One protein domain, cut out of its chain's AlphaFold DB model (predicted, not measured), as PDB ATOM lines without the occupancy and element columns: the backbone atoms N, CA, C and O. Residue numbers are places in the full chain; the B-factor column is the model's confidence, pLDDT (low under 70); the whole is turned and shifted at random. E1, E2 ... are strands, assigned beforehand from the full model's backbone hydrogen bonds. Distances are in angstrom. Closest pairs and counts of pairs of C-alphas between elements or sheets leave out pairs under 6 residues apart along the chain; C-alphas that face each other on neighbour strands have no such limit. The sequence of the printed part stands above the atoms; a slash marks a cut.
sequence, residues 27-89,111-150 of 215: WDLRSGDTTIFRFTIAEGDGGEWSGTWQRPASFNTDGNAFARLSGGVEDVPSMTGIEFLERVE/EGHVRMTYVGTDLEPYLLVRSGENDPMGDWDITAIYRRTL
ATOM      1  N   TRP A  27     152.699 179.296 269.955       98.06
ATOM      2  CA  TRP A  27     152.758 179.194 271.407       98.06
ATOM      3  C   TRP A  27     153.478 180.396 272.013       98.06
ATOM      4  O   TRP A  27     154.659 180.623 271.749       98.06
ATOM      5  N   ASP A  28     152.780 181.144 272.861       98.06
ATOM      6  CA  ASP A  28     153.278 182.365 273.484       98.06
ATOM      7  C   ASP A  28     153.779 182.107 274.899       98.06
ATOM      8  O   ASP A  28     153.050 181.609 275.761       98.06
ATOM      9  N   LEU A  29     154.997 182.566 275.179       97.31
ATOM     10  CA  LEU A  29     155.412 182.854 276.543       97.31
ATOM     11  C   LEU A  29     154.909 184.251 276.915       97.31
ATOM     12  O   LEU A  29     155.395 185.250 276.379       97.31
ATOM     13  N   ARG A  30     153.964 184.328 277.858       95.62
ATOM     14  CA  ARG A  30     153.360 185.592 278.305       95.62
ATOM     15  C   ARG A  30     153.748 185.972 279.733       95.62
ATOM     16  O   ARG A  30     153.943 185.119 280.598       95.62
ATOM     17  N   SER A  31     153.803 187.277 279.983       94.31
ATOM     18  CA  SER A  31     153.828 187.878 281.320       94.31
ATOM     19  C   SER A  31     152.670 188.868 281.417       94.31
ATOM     20  O   SER A  31     152.687 189.920 280.777       94.31
ATOM     21  N   GLY A  32     151.627 188.499 282.166       90.81
ATOM     22  CA  GLY A  32     150.335 189.185 282.080       90.81
ATOM     23  C   GLY A  32     149.782 189.103 280.655       90.81
ATOM     24  O   GLY A  32     149.775 188.028 280.060       90.81
ATOM     25  N   ASP A  33     149.392 190.248 280.100       91.12
ATOM     26  CA  ASP A  33     148.872 190.356 278.729       91.12
ATOM     27  C   ASP A  33     149.975 190.590 277.676       91.12
ATOM     28  O   ASP A  33     149.689 190.751 276.492       91.12
ATOM     29  N   THR A  34     151.249 190.625 278.084       95.44
ATOM     30  CA  THR A  34     152.378 190.877 277.180       95.44
ATOM     31  C   THR A  34     153.021 189.574 276.715       95.44
ATOM     32  O   THR A  34     153.519 188.794 277.531       95.44
ATOM     33  N   THR A  35     153.077 189.366 275.398       97.31
ATOM     34  CA  THR A  35     153.838 188.272 274.779       97.31
ATOM     35  C   THR A  35     155.327 188.625 274.727       97.31
ATOM     36  O   THR A  35     155.727 189.660 274.192       97.31
ATOM     37  N   ILE A  36     156.151 187.759 275.320       97.69
ATOM     38  CA  ILE A  36     157.607 187.911 275.429       97.69
ATOM     39  C   ILE A  36     158.304 187.161 274.300       97.69
ATOM     40  O   ILE A  36     159.107 187.753 273.585       97.69
ATOM     41  N   PHE A  37     157.961 185.886 274.124       98.00
ATOM     42  CA  PHE A  37     158.424 185.036 273.026       98.00
ATOM     43  C   PHE A  37     157.227 184.349 272.380       98.00
ATOM     44  O   PHE A  37     156.249 184.052 273.072       98.00
ATOM     45  N   ARG A  38     157.340 184.041 271.090       98.38
ATOM     46  CA  ARG A  38     156.401 183.173 270.378       98.38
ATOM     47  C   ARG A  38     157.174 182.074 269.668       98.38
ATOM     48  O   ARG A  38     158.196 182.339 269.045       98.38
ATOM     49  N   PHE A  39     156.684 180.851 269.776       98.62
ATOM     50  CA  PHE A  39     157.214 179.697 269.067       98.62
ATOM     51  C   PHE A  39     156.164 179.198 268.089       98.62
ATOM     52  O   PHE A  39     155.068 178.823 268.500       98.62
ATOM     53  N   THR A  40     156.504 179.183 266.809       98.06
ATOM     54  CA  THR A  40     155.744 178.459 265.791       98.06
ATOM     55  C   THR A  40     156.368 177.084 265.644       98.06
ATOM     56  O   THR A  40     157.569 176.997 265.415       98.06
ATOM     57  N   ILE A  41     155.576 176.026 265.789       98.12
ATOM     58  CA  ILE A  41     156.010 174.631 265.665       98.12
ATOM     59  C   ILE A  41     155.173 173.984 264.563       98.12
ATOM     60  O   ILE A  41     153.947 174.120 264.572       98.12
ATOM     61  N   ALA A  42     155.820 173.300 263.626       97.31
ATOM     62  CA  ALA A  42     155.161 172.635 262.508       97.31
ATOM     63  C   ALA A  42     155.797 171.271 262.225       97.31
ATOM     64  O   ALA A  42     157.021 171.123 262.322       97.31
ATOM     65  N   GLU A  43     154.964 170.312 261.830       96.06
ATOM     66  CA  GLU A  43     155.395 169.020 261.301       96.06
ATOM     67  C   GLU A  43     155.297 169.055 259.769       96.06
ATOM     68  O   GLU A  43     154.261 169.388 259.194       96.06
ATOM     69  N   GLY A  44     156.400 168.769 259.082       92.25
ATOM     70  CA  GLY A  44     156.417 168.661 257.626       92.25
ATOM     71  C   GLY A  44     155.833 167.334 257.133       92.25
ATOM     72  O   GLY A  44     155.732 166.366 257.880       92.25
ATOM     73  N   ASP A  45     155.557 167.238 255.829       87.00
ATOM     74  CA  ASP A  45     154.951 166.047 255.194       87.00
ATOM     75  C   ASP A  45     155.740 164.733 255.401       87.00
ATOM     76  O   ASP A  45     155.209 163.637 255.211       87.00
ATOM     77  N   GLY A  46     157.026 164.835 255.752       85.50
ATOM     78  CA  GLY A  46     157.912 163.707 256.049       85.50
ATOM     79  C   GLY A  46     158.037 163.350 257.535       85.50
ATOM     80  O   GLY A  46     158.867 162.502 257.857       85.50
ATOM     81  N   GLY A  47     157.276 163.997 258.424       88.94
ATOM     82  CA  GLY A  47     157.415 163.877 259.882       88.94
ATOM     83  C   GLY A  47     158.610 164.645 260.461       88.94
ATOM     84  O   GLY A  47     159.039 164.390 261.584       88.94
ATOM     85  N   GLU A  48     159.209 165.550 259.678       94.31
ATOM     86  CA  GLU A  48     160.282 166.424 260.155       94.31
ATOM     87  C   GLU A  48     159.687 167.585 260.948       94.31
ATOM     88  O   GLU A  48     158.806 168.295 260.461       94.31
ATOM     89  N   TRP A  49     160.207 167.807 262.151       97.81
ATOM     90  CA  TRP A  49     159.799 168.931 262.979       97.81
ATOM     91  C   TRP A  49     160.620 170.170 262.651       97.81
ATOM     92  O   TRP A  49     161.841 170.122 262.517       97.81
ATOM     93  N   SER A  50     159.940 171.305 262.576       98.19
ATOM     94  CA  SER A  50     160.561 172.611 262.398       98.19
ATOM     95  C   SER A  50     159.887 173.637 263.298       98.19
ATOM     96  O   SER A  50     158.763 173.445 263.772       98.19
ATOM     97  N   GLY A  51     160.567 174.751 263.532       98.25
ATOM     98  CA  GLY A  51     159.925 175.878 264.171       98.25
ATOM     99  C   GLY A  51     160.609 177.210 263.946       98.25
ATOM    100  O   GLY A  51     161.669 177.318 263.336       98.25
ATOM    101  N   THR A  52     159.954 178.254 264.430       98.56
ATOM    102  CA  THR A  52     160.460 179.626 264.434       98.56
ATOM    103  C   THR A  52     160.305 180.188 265.833       98.56
ATOM    104  O   THR A  52     159.218 180.141 266.407       98.56
ATOM    105  N   TRP A  53     161.396 180.711 266.382       98.56
ATOM    106  CA  TRP A  53     161.406 181.444 267.636       98.56
ATOM    107  C   TRP A  53     161.382 182.937 267.340       98.56
ATOM    108  O   TRP A  53     162.366 183.514 266.881       98.56
ATOM    109  N   GLN A  54     160.245 183.559 267.622       98.31
ATOM    110  CA  GLN A  54     160.097 185.002 267.596       98.31
ATOM    111  C   GLN A  54     160.510 185.571 268.954       98.31
ATOM    112  O   GLN A  54     160.023 185.117 270.001       98.31
ATOM    113  N   ARG A  55     161.403 186.564 268.959       97.81
ATOM    114  CA  ARG A  55     161.954 187.171 270.185       97.81
ATOM    115  C   ARG A  55     162.280 188.659 270.016       97.81
ATOM    116  O   ARG A  55     162.421 189.112 268.885       97.81
ATOM    117  N   PRO A  56     162.436 189.434 271.106       97.69
ATOM    118  CA  PRO A  56     163.028 190.765 271.027       97.69
ATOM    119  C   PRO A  56     164.463 190.680 270.504       97.69
ATOM    120  O   PRO A  56     165.218 189.808 270.939       97.69
ATOM    121  N   ALA A  57     164.861 191.632 269.661       95.94
ATOM    122  CA  ALA A  57     166.244 191.737 269.184       95.94
ATOM    123  C   ALA A  57     167.266 191.877 270.328       95.94
ATOM    124  O   ALA A  57     168.407 191.425 270.235       95.94
ATOM    125  N   SER A  58     166.870 192.507 271.438       95.81
ATOM    126  CA  SER A  58     167.688 192.571 272.648       95.81
ATOM    127  C   SER A  58     166.836 192.489 273.905       95.81
ATOM    128  O   SER A  58     165.781 193.116 274.002       95.81
ATOM    129  N   PHE A  59     167.304 191.720 274.886       97.12
ATOM    130  CA  PHE A  59     166.691 191.590 276.202       97.12
ATOM    131  C   PHE A  59     167.718 191.081 277.219       97.12
ATOM    132  O   PHE A  59     168.698 190.425 276.870       97.12
ATOM    133  N   ASN A  60     167.460 191.345 278.498       97.06
ATOM    134  CA  ASN A  60     168.150 190.716 279.617       97.06
ATOM    135  C   ASN A  60     167.210 189.720 280.291       97.06
ATOM    136  O   ASN A  60     166.029 190.022 280.484       97.06
ATOM    137  N   THR A  61     167.732 188.568 280.707       96.12
ATOM    138  CA  THR A  61     166.957 187.575 281.452       96.12
ATOM    139  C   THR A  61     167.794 186.873 282.513       96.12
ATOM    140  O   THR A  61     168.989 186.653 282.327       96.12
ATOM    141  N   ASP A  62     167.151 186.530 283.626       94.06
ATOM    142  CA  ASP A  62     167.653 185.577 284.626       94.06
ATOM    143  C   ASP A  62     166.893 184.233 284.574       94.06
ATOM    144  O   ASP A  62     167.031 183.395 285.464       94.06
ATOM    145  N   GLY A  63     166.057 184.043 283.546       92.94
ATOM    146  CA  GLY A  63     165.173 182.893 283.359       92.94
ATOM    147  C   GLY A  63     163.816 182.996 284.070       92.94
ATOM    148  O   GLY A  63     162.880 182.284 283.717       92.94
ATOM    149  N   ASN A  64     163.652 183.903 285.037       93.38
ATOM    150  CA  ASN A  64     162.375 184.150 285.722       93.38
ATOM    151  C   ASN A  64     161.800 185.539 285.426       93.38
ATOM    152  O   ASN A  64     160.586 185.747 285.519       93.38
ATOM    153  N   ALA A  65     162.662 186.491 285.091       95.50
ATOM    154  CA  ALA A  65     162.321 187.851 284.740       95.50
ATOM    155  C   ALA A  65     163.028 188.265 283.450       95.50
ATOM    156  O   ALA A  65     164.204 187.971 283.243       95.50
ATOM    157  N   PHE A  66     162.306 189.005 282.618       97.62
ATOM    158  CA  PHE A  66     162.793 189.592 281.380       97.62
ATOM    159  C   PHE A  66     162.728 191.111 281.508       97.62
ATOM    160  O   PHE A  66     161.718 191.666 281.942       97.62
ATOM    161  N   ALA A  67     163.814 191.792 281.170       97.81
ATOM    162  CA  ALA A  67     163.918 193.242 281.283       97.81
ATOM    163  C   ALA A  67     164.671 193.824 280.091       97.81
ATOM    164  O   ALA A  67     165.442 193.122 279.433       97.81
ATOM    165  N   ARG A  68     164.491 195.127 279.847       97.31
ATOM    166  CA  ARG A  68     165.138 195.842 278.732       97.31
ATOM    167  C   ARG A  68     164.861 195.199 277.370       97.31
ATOM    168  O   ARG A  68     165.743 195.165 276.514       97.31
ATOM    169  N   LEU A  69     163.649 194.677 277.191       97.75
ATOM    170  CA  LEU A  69     163.186 194.184 275.899       97.75
ATOM    171  C   LEU A  69     163.154 195.373 274.941       97.75
ATOM    172  O   LEU A  69     162.558 196.406 275.248       97.75
ATOM    173  N   SER A  70     163.862 195.258 273.828       95.69
ATOM    174  CA  SER A  70     164.023 196.351 272.876       95.69
ATOM    175  C   SER A  70     164.336 195.837 271.474       95.69
ATOM    176  O   SER A  70     164.695 194.675 271.278       95.69
ATOM    177  N   GLY A  71     164.195 196.739 270.502       94.19
ATOM    178  CA  GLY A  71     164.264 196.414 269.083       94.19
ATOM    179  C   GLY A  71     162.947 195.854 268.548       94.19
ATOM    180  O   GLY A  71     161.916 195.911 269.217       94.19
ATOM    181  N   GLY A  72     162.986 195.369 267.308       95.56
ATOM    182  CA  GLY A  72     161.855 194.678 266.694       95.56
ATOM    183  C   GLY A  72     161.732 193.231 267.171       95.56
ATOM    184  O   GLY A  72     162.538 192.748 267.970       95.56
ATOM    185  N   VAL A  73     160.719 192.549 266.644       97.62
ATOM    186  CA  VAL A  73     160.613 191.091 266.721       97.62
ATOM    187  C   VAL A  73     161.558 190.493 265.679       97.62
ATOM    188  O   VAL A  73     161.496 190.862 264.507       97.62
ATOM    189  N   GLU A  74     162.441 189.604 266.114       97.50
ATOM    190  CA  GLU A  74     163.310 188.804 265.255       97.50
ATOM    191  C   GLU A  74     162.764 187.388 265.134       97.50
ATOM    192  O   GLU A  74     162.405 186.787 266.147       97.50
ATOM    193  N   ASP A  75     162.774 186.856 263.913       97.75
ATOM    194  CA  ASP A  75     162.418 185.473 263.614       97.75
ATOM    195  C   ASP A  75     163.689 184.624 263.513       97.75
ATOM    196  O   ASP A  75     164.509 184.816 262.613       97.75
ATOM    197  N   VAL A  76     163.852 183.672 264.430       98.19
ATOM    198  CA  VAL A  76     164.975 182.729 264.432       98.19
ATOM    199  C   VAL A  76     164.456 181.349 264.021       98.19
ATOM    200  O   VAL A  76     163.733 180.725 264.800       98.19
ATOM    201  N   PRO A  77     164.767 180.851 262.812       98.31
ATOM    202  CA  PRO A  77     164.356 179.512 262.406       98.31
ATOM    203  C   PRO A  77     165.139 178.445 263.179       98.31
ATOM    204  O   PRO A  77     166.307 178.636 263.523       98.31
ATOM    205  N   SER A  78     164.508 177.301 263.432       98.50
ATOM    206  CA  SER A  78     165.187 176.145 264.014       98.50
ATOM    207  C   SER A  78     166.216 175.572 263.038       98.50
ATOM    208  O   SER A  78     165.937 175.447 261.847       98.50
ATOM    209  N   MET A  79     167.370 175.147 263.547       97.75
ATOM    210  CA  MET A  79     168.381 174.418 262.775       97.75
ATOM    211  C   MET A  79     167.993 172.953 262.567       97.75
ATOM    212  O   MET A  79     168.269 172.377 261.519       97.75
ATOM    213  N   THR A  80     167.395 172.337 263.587       96.94
ATOM    214  CA  THR A  80     166.848 170.982 263.523       96.94
ATOM    215  C   THR A  80     165.652 170.862 264.461       96.94
ATOM    216  O   THR A  80     165.556 171.593 265.452       96.94
ATOM    217  N   GLY A  81     164.755 169.933 264.146       97.56
ATOM    218  CA  GLY A  81     163.703 169.491 265.038       97.56
ATOM    219  C   GLY A  81     163.606 167.973 265.042       97.56
ATOM    220  O   GLY A  81     163.664 167.326 263.997       97.56
ATOM    221  N   ILE A  82     163.474 167.402 266.235       96.25
ATOM    222  CA  ILE A  82     163.298 165.963 266.423       96.25
ATOM    223  C   ILE A  82     162.123 165.694 267.351       96.25
ATOM    224  O   ILE A  82     161.844 166.471 268.263       96.25
ATOM    225  N   GLU A  83     161.481 164.549 267.155       96.19
ATOM    226  CA  GLU A  83     160.531 164.012 268.118       96.19
ATOM    227  C   GLU A  83     161.189 162.919 268.956       96.19
ATOM    228  O   GLU A  83     161.825 161.997 268.437       96.19
ATOM    229  N   PHE A  84     161.026 162.999 270.273       88.50
ATOM    230  CA  PHE A  84     161.483 161.970 271.191       88.50
ATOM    231  C   PHE A  84     160.537 161.840 272.383       88.50
ATOM    232  O   PHE A  84     160.374 162.779 273.160       88.50
ATOM    233  N   LEU A  85     159.964 160.644 272.563       90.56
ATOM    234  CA  LEU A  85     159.008 160.339 273.636       90.56
ATOM    235  C   LEU A  85     157.827 161.327 273.673       90.56
ATOM    236  O   LEU A  85     157.548 161.892 274.728       90.56
ATOM    237  N   GLU A  86     157.173 161.543 272.524       90.56
ATOM    238  CA  GLU A  86     156.006 162.438 272.376       90.56
ATOM    239  C   GLU A  86     156.314 163.909 272.717       90.56
ATOM    240  O   GLU A  86     155.440 164.698 273.082       90.56
ATOM    241  N   ARG A  87     157.592 164.289 272.628       96.50
ATOM    242  CA  ARG A  87     158.066 165.657 272.822       96.50
ATOM    243  C   ARG A  87     158.810 166.104 271.589       96.50
ATOM    244  O   ARG A  87     159.595 165.340 271.033       96.50
ATOM    245  N   VAL A  88     158.620 167.364 271.235       98.19
ATOM    246  CA  VAL A  88     159.363 167.995 270.148       98.19
ATOM    247  C   VAL A  88     160.535 168.745 270.749       98.19
ATOM    248  O   VAL A  88     160.368 169.522 271.685       98.19
ATOM    249  N   GLU A  89     161.730 168.509 270.236       98.38
ATOM    250  CA  GLU A  89     162.927 169.254 270.594       98.38
ATOM    251  C   GLU A  89     163.397 170.033 269.372       98.38
ATOM    252  O   GLU A  89     163.646 169.444 268.323       98.38
ATOM    253  N   GLU A 111     145.138 171.198 274.962       93.81
ATOM    254  CA  GLU A 111     144.914 171.903 273.690       93.81
ATOM    255  C   GLU A 111     145.350 173.381 273.713       93.81
ATOM    256  O   GLU A 111     145.686 173.935 272.665       93.81
ATOM    257  N   GLY A 112     145.353 174.021 274.887       95.31
ATOM    258  CA  GLY A 112     145.692 175.430 275.074       95.31
ATOM    259  C   GLY A 112     147.076 175.680 275.667       95.31
ATOM    260  O   GLY A 112     147.485 176.841 275.716       95.31
ATOM    261  N   HIS A 113     147.802 174.638 276.088       96.75
ATOM    262  CA  HIS A 113     149.048 174.794 276.837       96.75
ATOM    263  C   HIS A 113     150.147 173.812 276.437       96.75
ATOM    264  O   HIS A 113     149.944 172.600 276.336       96.75
ATOM    265  N   VAL A 114     151.365 174.343 276.353       97.56
ATOM    266  CA  VAL A 114     152.599 173.576 276.160       97.56
ATOM    267  C   VAL A 114     153.575 173.887 277.284       97.56
ATOM    268  O   VAL A 114     153.755 175.038 277.684       97.56
ATOM    269  N   ARG A 115     154.242 172.854 277.789       97.62
ATOM    270  CA  ARG A 115     155.421 172.997 278.638       97.62
ATOM    271  C   ARG A 115     156.654 173.111 277.752       97.62
ATOM    272  O   ARG A 115     156.931 172.199 276.984       97.62
ATOM    273  N   MET A 116     157.426 174.182 277.905       98.06
ATOM    274  CA  MET A 116     158.723 174.356 277.253       98.06
ATOM    275  C   MET A 116     159.851 174.262 278.280       98.06
ATOM    276  O   MET A 116     159.880 175.005 279.258       98.06
ATOM    277  N   THR A 117     160.818 173.385 278.045       97.88
ATOM    278  CA  THR A 117     162.041 173.263 278.848       97.88
ATOM    279  C   THR A 117     163.222 173.792 278.048       97.88
ATOM    280  O   THR A 117     163.412 173.375 276.909       97.88
ATOM    281  N   TYR A 118     164.030 174.672 278.642       97.38
ATOM    282  CA  TYR A 118     165.293 175.106 278.046       97.38
ATOM    283  C   TYR A 118     166.399 174.134 278.467       97.38
ATOM    284  O   TYR A 118     166.854 174.130 279.615       97.38
ATOM    285  N   VAL A 119     166.762 173.246 277.545       97.00
ATOM    286  CA  VAL A 119     167.668 172.126 277.800       97.00
ATOM    287  C   VAL A 119     169.077 172.643 278.097       97.00
ATOM    288  O   VAL A 119     169.554 173.587 277.480       97.00
ATOM    289  N   GLY A 120     169.746 172.011 279.065       95.00
ATOM    290  CA  GLY A 120     171.081 172.418 279.511       95.00
ATOM    291  C   GLY A 120     171.080 173.519 280.575       95.00
ATOM    292  O   GLY A 120     172.149 173.976 280.970       95.00
ATOM    293  N   THR A 121     169.903 173.919 281.067       94.94
ATOM    294  CA  THR A 121     169.749 174.878 282.167       94.94
ATOM    295  C   THR A 121     169.005 174.251 283.348       94.94
ATOM    296  O   THR A 121     168.219 173.324 283.166       94.94
ATOM    297  N   ASP A 122     169.210 174.795 284.551       94.38
ATOM    298  CA  ASP A 122     168.457 174.426 285.765       94.38
ATOM    299  C   ASP A 122     167.185 175.280 285.941       94.38
ATOM    300  O   ASP A 122     166.665 175.444 287.046       94.38
ATOM    301  N   LEU A 123     166.704 175.903 284.862       93.31
ATOM    302  CA  LEU A 123     165.511 176.736 284.907       93.31
ATOM    303  C   LEU A 123     164.261 175.859 284.977       93.31
ATOM    304  O   LEU A 123     164.115 174.898 284.222       93.31
ATOM    305  N   GLU A 124     163.316 176.246 285.834       93.81
ATOM    306  CA  GLU A 124     161.981 175.648 285.831       93.81
ATOM    307  C   GLU A 124     161.352 175.748 284.429       93.81
ATOM    308  O   GLU A 124     161.516 176.787 283.772       93.81
ATOM    309  N   PRO A 125     160.603 174.729 283.970       96.25
ATOM    310  CA  PRO A 125     159.924 174.779 282.684       96.25
ATOM    311  C   PRO A 125     158.974 175.975 282.559       96.25
ATOM    312  O   PRO A 125     158.309 176.395 283.508       96.25
ATOM    313  N   TYR A 126     158.890 176.523 281.355       96.38
ATOM    314  CA  TYR A 126     157.968 177.588 281.003       96.38
ATOM    315  C   TYR A 126     156.623 177.002 280.591       96.38
ATOM    316  O   TYR A 126     156.559 175.990 279.893       96.38
ATOM    317  N   LEU A 127     155.548 177.667 281.003       96.62
ATOM    318  CA  LEU A 127     154.217 177.407 280.484       96.62
ATOM    319  C   LEU A 127     153.958 178.374 279.332       96.62
ATOM    320  O   LEU A 127     154.011 179.589 279.525       96.62
ATOM    321  N   LEU A 128     153.708 177.826 278.152       97.25
ATOM    322  CA  LEU A 128     153.316 178.570 276.967       97.25
ATOM    323  C   LEU A 128     151.818 178.377 276.757       97.25
ATOM    324  O   LEU A 128     151.277 177.304 277.033       97.25
ATOM    325  N   VAL A 129     151.160 179.416 276.258       96.50
ATOM    326  CA  VAL A 129     149.736 179.395 275.915       96.50
ATOM    327  C   VAL A 129     149.573 179.447 274.407       96.50
ATOM    328  O   VAL A 129     150.377 180.078 273.725       96.50
ATOM    329  N   ARG A 130     148.547 178.793 273.863       96.69
ATOM    330  CA  ARG A 130     148.287 178.846 272.421       96.69
ATOM    331  C   ARG A 130     148.004 180.291 271.995       96.69
ATOM    332  O   ARG A 130     147.161 180.954 272.601       96.69
ATOM    333  N   SER A 131     148.699 180.774 270.970       94.94
ATOM    334  CA  SER A 131     148.530 182.141 270.471       94.94
ATOM    335  C   SER A 131     147.215 182.276 269.701       94.94
ATOM    336  O   SER A 131     146.851 181.406 268.905       94.94
ATOM    337  N   GLY A 132     146.519 183.393 269.892       89.50
ATOM    338  CA  GLY A 132     145.434 183.818 269.017       89.50
ATOM    339  C   GLY A 132     145.956 184.335 267.672       89.50
ATOM    340  O   GLY A 132     147.074 184.835 267.574       89.50
ATOM    341  N   GLU A 133     145.116 184.274 266.635       80.50
ATOM    342  CA  GLU A 133     145.450 184.679 265.253       80.50
ATOM    343  C   GLU A 133     145.990 186.117 265.139       80.50
ATOM    344  O   GLU A 133     146.792 186.412 264.262       80.50
ATOM    345  N   ASN A 134     145.587 187.003 266.054       85.81
ATOM    346  CA  ASN A 134     145.966 188.417 266.063       85.81
ATOM    347  C   ASN A 134     146.592 188.853 267.394       85.81
ATOM    348  O   ASN A 134     146.540 190.034 267.736       85.81
ATOM    349  N   ASP A 135     147.135 187.914 268.173       89.88
ATOM    350  CA  ASP A 135     147.792 188.270 269.430       89.88
ATOM    351  C   ASP A 135     149.049 189.108 269.134       89.88
ATOM    352  O   ASP A 135     149.965 188.605 268.465       89.88
ATOM    353  N   PRO A 136     149.114 190.368 269.613       93.56
ATOM    354  CA  PRO A 136     150.223 191.257 269.313       93.56
ATOM    355  C   PRO A 136     151.500 190.792 270.010       93.56
ATOM    356  O   PRO A 136     151.477 190.254 271.120       93.56
ATOM    357  N   MET A 137     152.629 191.055 269.361       94.69
ATOM    358  CA  MET A 137     153.959 190.844 269.910       94.69
ATOM    359  C   MET A 137     154.844 192.035 269.541       94.69
ATOM    360  O   MET A 137     154.790 192.514 268.410       94.69
ATOM    361  N   GLY A 138     155.652 192.497 270.494       93.19
ATOM    362  CA  GLY A 138     156.450 193.714 270.350       93.19
ATOM    363  C   GLY A 138     155.940 194.857 271.224       93.19
ATOM    364  O   GLY A 138     155.182 194.634 272.168       93.19
ATOM    365  N   ASP A 139     156.407 196.071 270.919       93.19
ATOM    366  CA  ASP A 139     156.090 197.317 271.638       93.19
ATOM    367  C   ASP A 139     156.280 197.225 273.161       93.19
ATOM    368  O   ASP A 139     155.526 197.792 273.956       93.19
ATOM    369  N   TRP A 140     157.314 196.495 273.582       96.50
ATOM    370  CA  TRP A 140     157.635 196.325 274.992       96.50
ATOM    371  C   TRP A 140     158.038 197.656 275.639       96.50
ATOM    372  O   TRP A 140     158.787 198.455 275.073       96.50
ATOM    373  N   ASP A 141     157.600 197.864 276.879       96.62
ATOM    374  CA  ASP A 141     158.114 198.939 277.716       96.62
ATOM    375  C   ASP A 141     159.522 198.557 278.184       96.62
ATOM    376  O   ASP A 141     159.713 197.696 279.046       96.62
ATOM    377  N   ILE A 142     160.526 199.227 277.618       96.50
ATOM    378  CA  ILE A 142     161.944 198.991 277.919       96.50
ATOM    379  C   ILE A 142     162.290 199.195 279.405       96.50
ATOM    380  O   ILE A 142     163.309 198.684 279.882       96.50
ATOM    381  N   THR A 143     161.466 199.940 280.147       97.38
ATOM    382  CA  THR A 143     161.648 200.196 281.581       97.38
ATOM    383  C   THR A 143     160.958 199.161 282.470       97.38
ATOM    384  O   THR A 143     161.268 199.081 283.662       97.38
ATOM    385  N   ALA A 144     160.070 198.340 281.904       97.38
ATOM    386  CA  ALA A 144     159.342 197.317 282.631       97.38
ATOM    387  C   ALA A 144     160.189 196.060 282.891       97.38
ATOM    388  O   ALA A 144     161.170 195.754 282.206       97.38
ATOM    389  N   ILE A 145     159.775 195.313 283.918       97.38
ATOM    390  CA  ILE A 145     160.294 193.982 284.233       97.38
ATOM    391  C   ILE A 145     159.131 193.001 284.138       97.38
ATOM    392  O   ILE A 145     158.212 193.031 284.958       97.38
ATOM    393  N   TYR A 146     159.209 192.107 283.165       96.56
ATOM    394  CA  TYR A 146     158.216 191.079 282.889       96.56
ATOM    395  C   TYR A 146     158.585 189.810 283.649       96.56
ATOM    396  O   TYR A 146     159.585 189.164 283.343       96.56
ATOM    397  N   ARG A 147     157.815 189.460 284.679       95.38
ATOM    398  CA  ARG A 147     158.073 188.273 285.508       95.38
ATOM    399  C   ARG A 147     157.178 187.122 285.086       95.38
ATOM    400  O   ARG A 147     155.993 187.320 284.812       95.38
ATOM    401  N   ARG A 148     157.731 185.913 285.077       89.25
ATOM    402  CA  ARG A 148     156.944 184.695 284.902       89.25
ATOM    403  C   ARG A 148     156.023 184.498 286.103       89.25
ATOM    404  O   ARG A 148     156.456 184.608 287.251       89.25
ATOM    405  N   THR A 149     154.775 184.135 285.836       80.56
ATOM    406  CA  THR A 149     153.881 183.613 286.868       80.56
ATOM    407  C   THR A 149     154.293 182.178 287.168       80.56
ATOM    408  O   THR A 149     154.081 181.281 286.356       80.56
ATOM    409  N   LEU A 150     154.920 181.961 288.320       72.00
ATOM    410  CA  LEU A 150     155.198 180.617 288.813       72.00
ATOM    411  C   LEU A 150     153.975 180.095 289.582       72.00
ATOM    412  O   LEU A 150     153.333 180.873 290.297       72.00
TER     413      LEU A 150
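Overview. This is residues 27 to 89 and 111 to 150 of the 215 residues of an uncharacterized protein of Alteraurantiacibacter aestuarii (UniProt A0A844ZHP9). One strongly twisted sheet of eight strands rolls up into a loose, partly open barrel, with the long strands E2, E3 and E4 side by side as its wall. At one end E3 and E4 bend sharply, and E8, paired with the start of E4, comes back close to the end of E1; the hairpin of E6 and E7 extends the sheet on from E1, and E5 folds back at the other end of E4. The printed part has 103 residues, with no named helix and eight named strands, which follow one another along the chain from E1 through to E8; the class is all strand, and the sheet is branched, with E4 having three neighbours, and antiparallel in each neighbour pair. It is compact, with a radius of gyration of the C-alphas of 14.0 A, and only just elongated, spanning 44 by 29 by 26 A.

Arrangement. Start at E4, residues 65 to 84, which bends by 134 degrees at residue 68 and has three neighbours. On one side of it look for E3, residues 49 to 61, which bends by 95 degrees at residue 58; this hairpin has N 53 and O 76 at 2.8 A. On the other side of E4 are E5, residues 87 to 89, with N 82 and O 89 at 2.9 A, and E8, residues 145 to 147, with N 66 and O 146 at 2.8 A. Step from E3 to its antiparallel neighbour E2, residues 34 to 43, where N 40 and O 52 are 2.9 A apart. Next comes E1, residues 27 to 31, in a hairpin with E2: N 29 and O 37 are 2.9 A apart. E1 to E5 form a meander, each strand the antiparallel neighbour of the one before. On the other side of E1 find E7, residues 126 to 130, with N 28 and O 129 at 2.8 A; its hairpin partner is the edge strand E6, residues 113 to 118, with N 116 and O 126 at 2.8 A. The closest C-alphas of E1 and E8, those of Ser 31 and Tyr 146, are 5.7 A apart, while E5 and E6 are apart.

Along the chain. Find C-alpha 27 at (152.758, 179.194, 271.407), where E1 begins. E2 covers 27.2 A from first to last C-alpha and bends by 53 degrees at residue 37; E3 also covers 27.2 A. E4, the longest strand with 20 residues, runs 29.2 A from C-alpha 65 at (162.321, 187.851, 284.740). E6 covers 16.3 A; E5, E7 and E8 are shorter, and E8 ends at C-alpha 147, (158.073, 188.273, 285.508).

Size, cuts and confidence. The two C-alphas farthest apart, those of Gly 46 and Thr 143, are 44.7 A apart. Residues 90 to 110 are not printed, and C-alphas 89 and 111 stand 18.5 A apart across this cut. The link from E7 to E8, residues 131 to 144, is long. The mean pLDDT of the printed part is 95.1, and no printed residue is under 70.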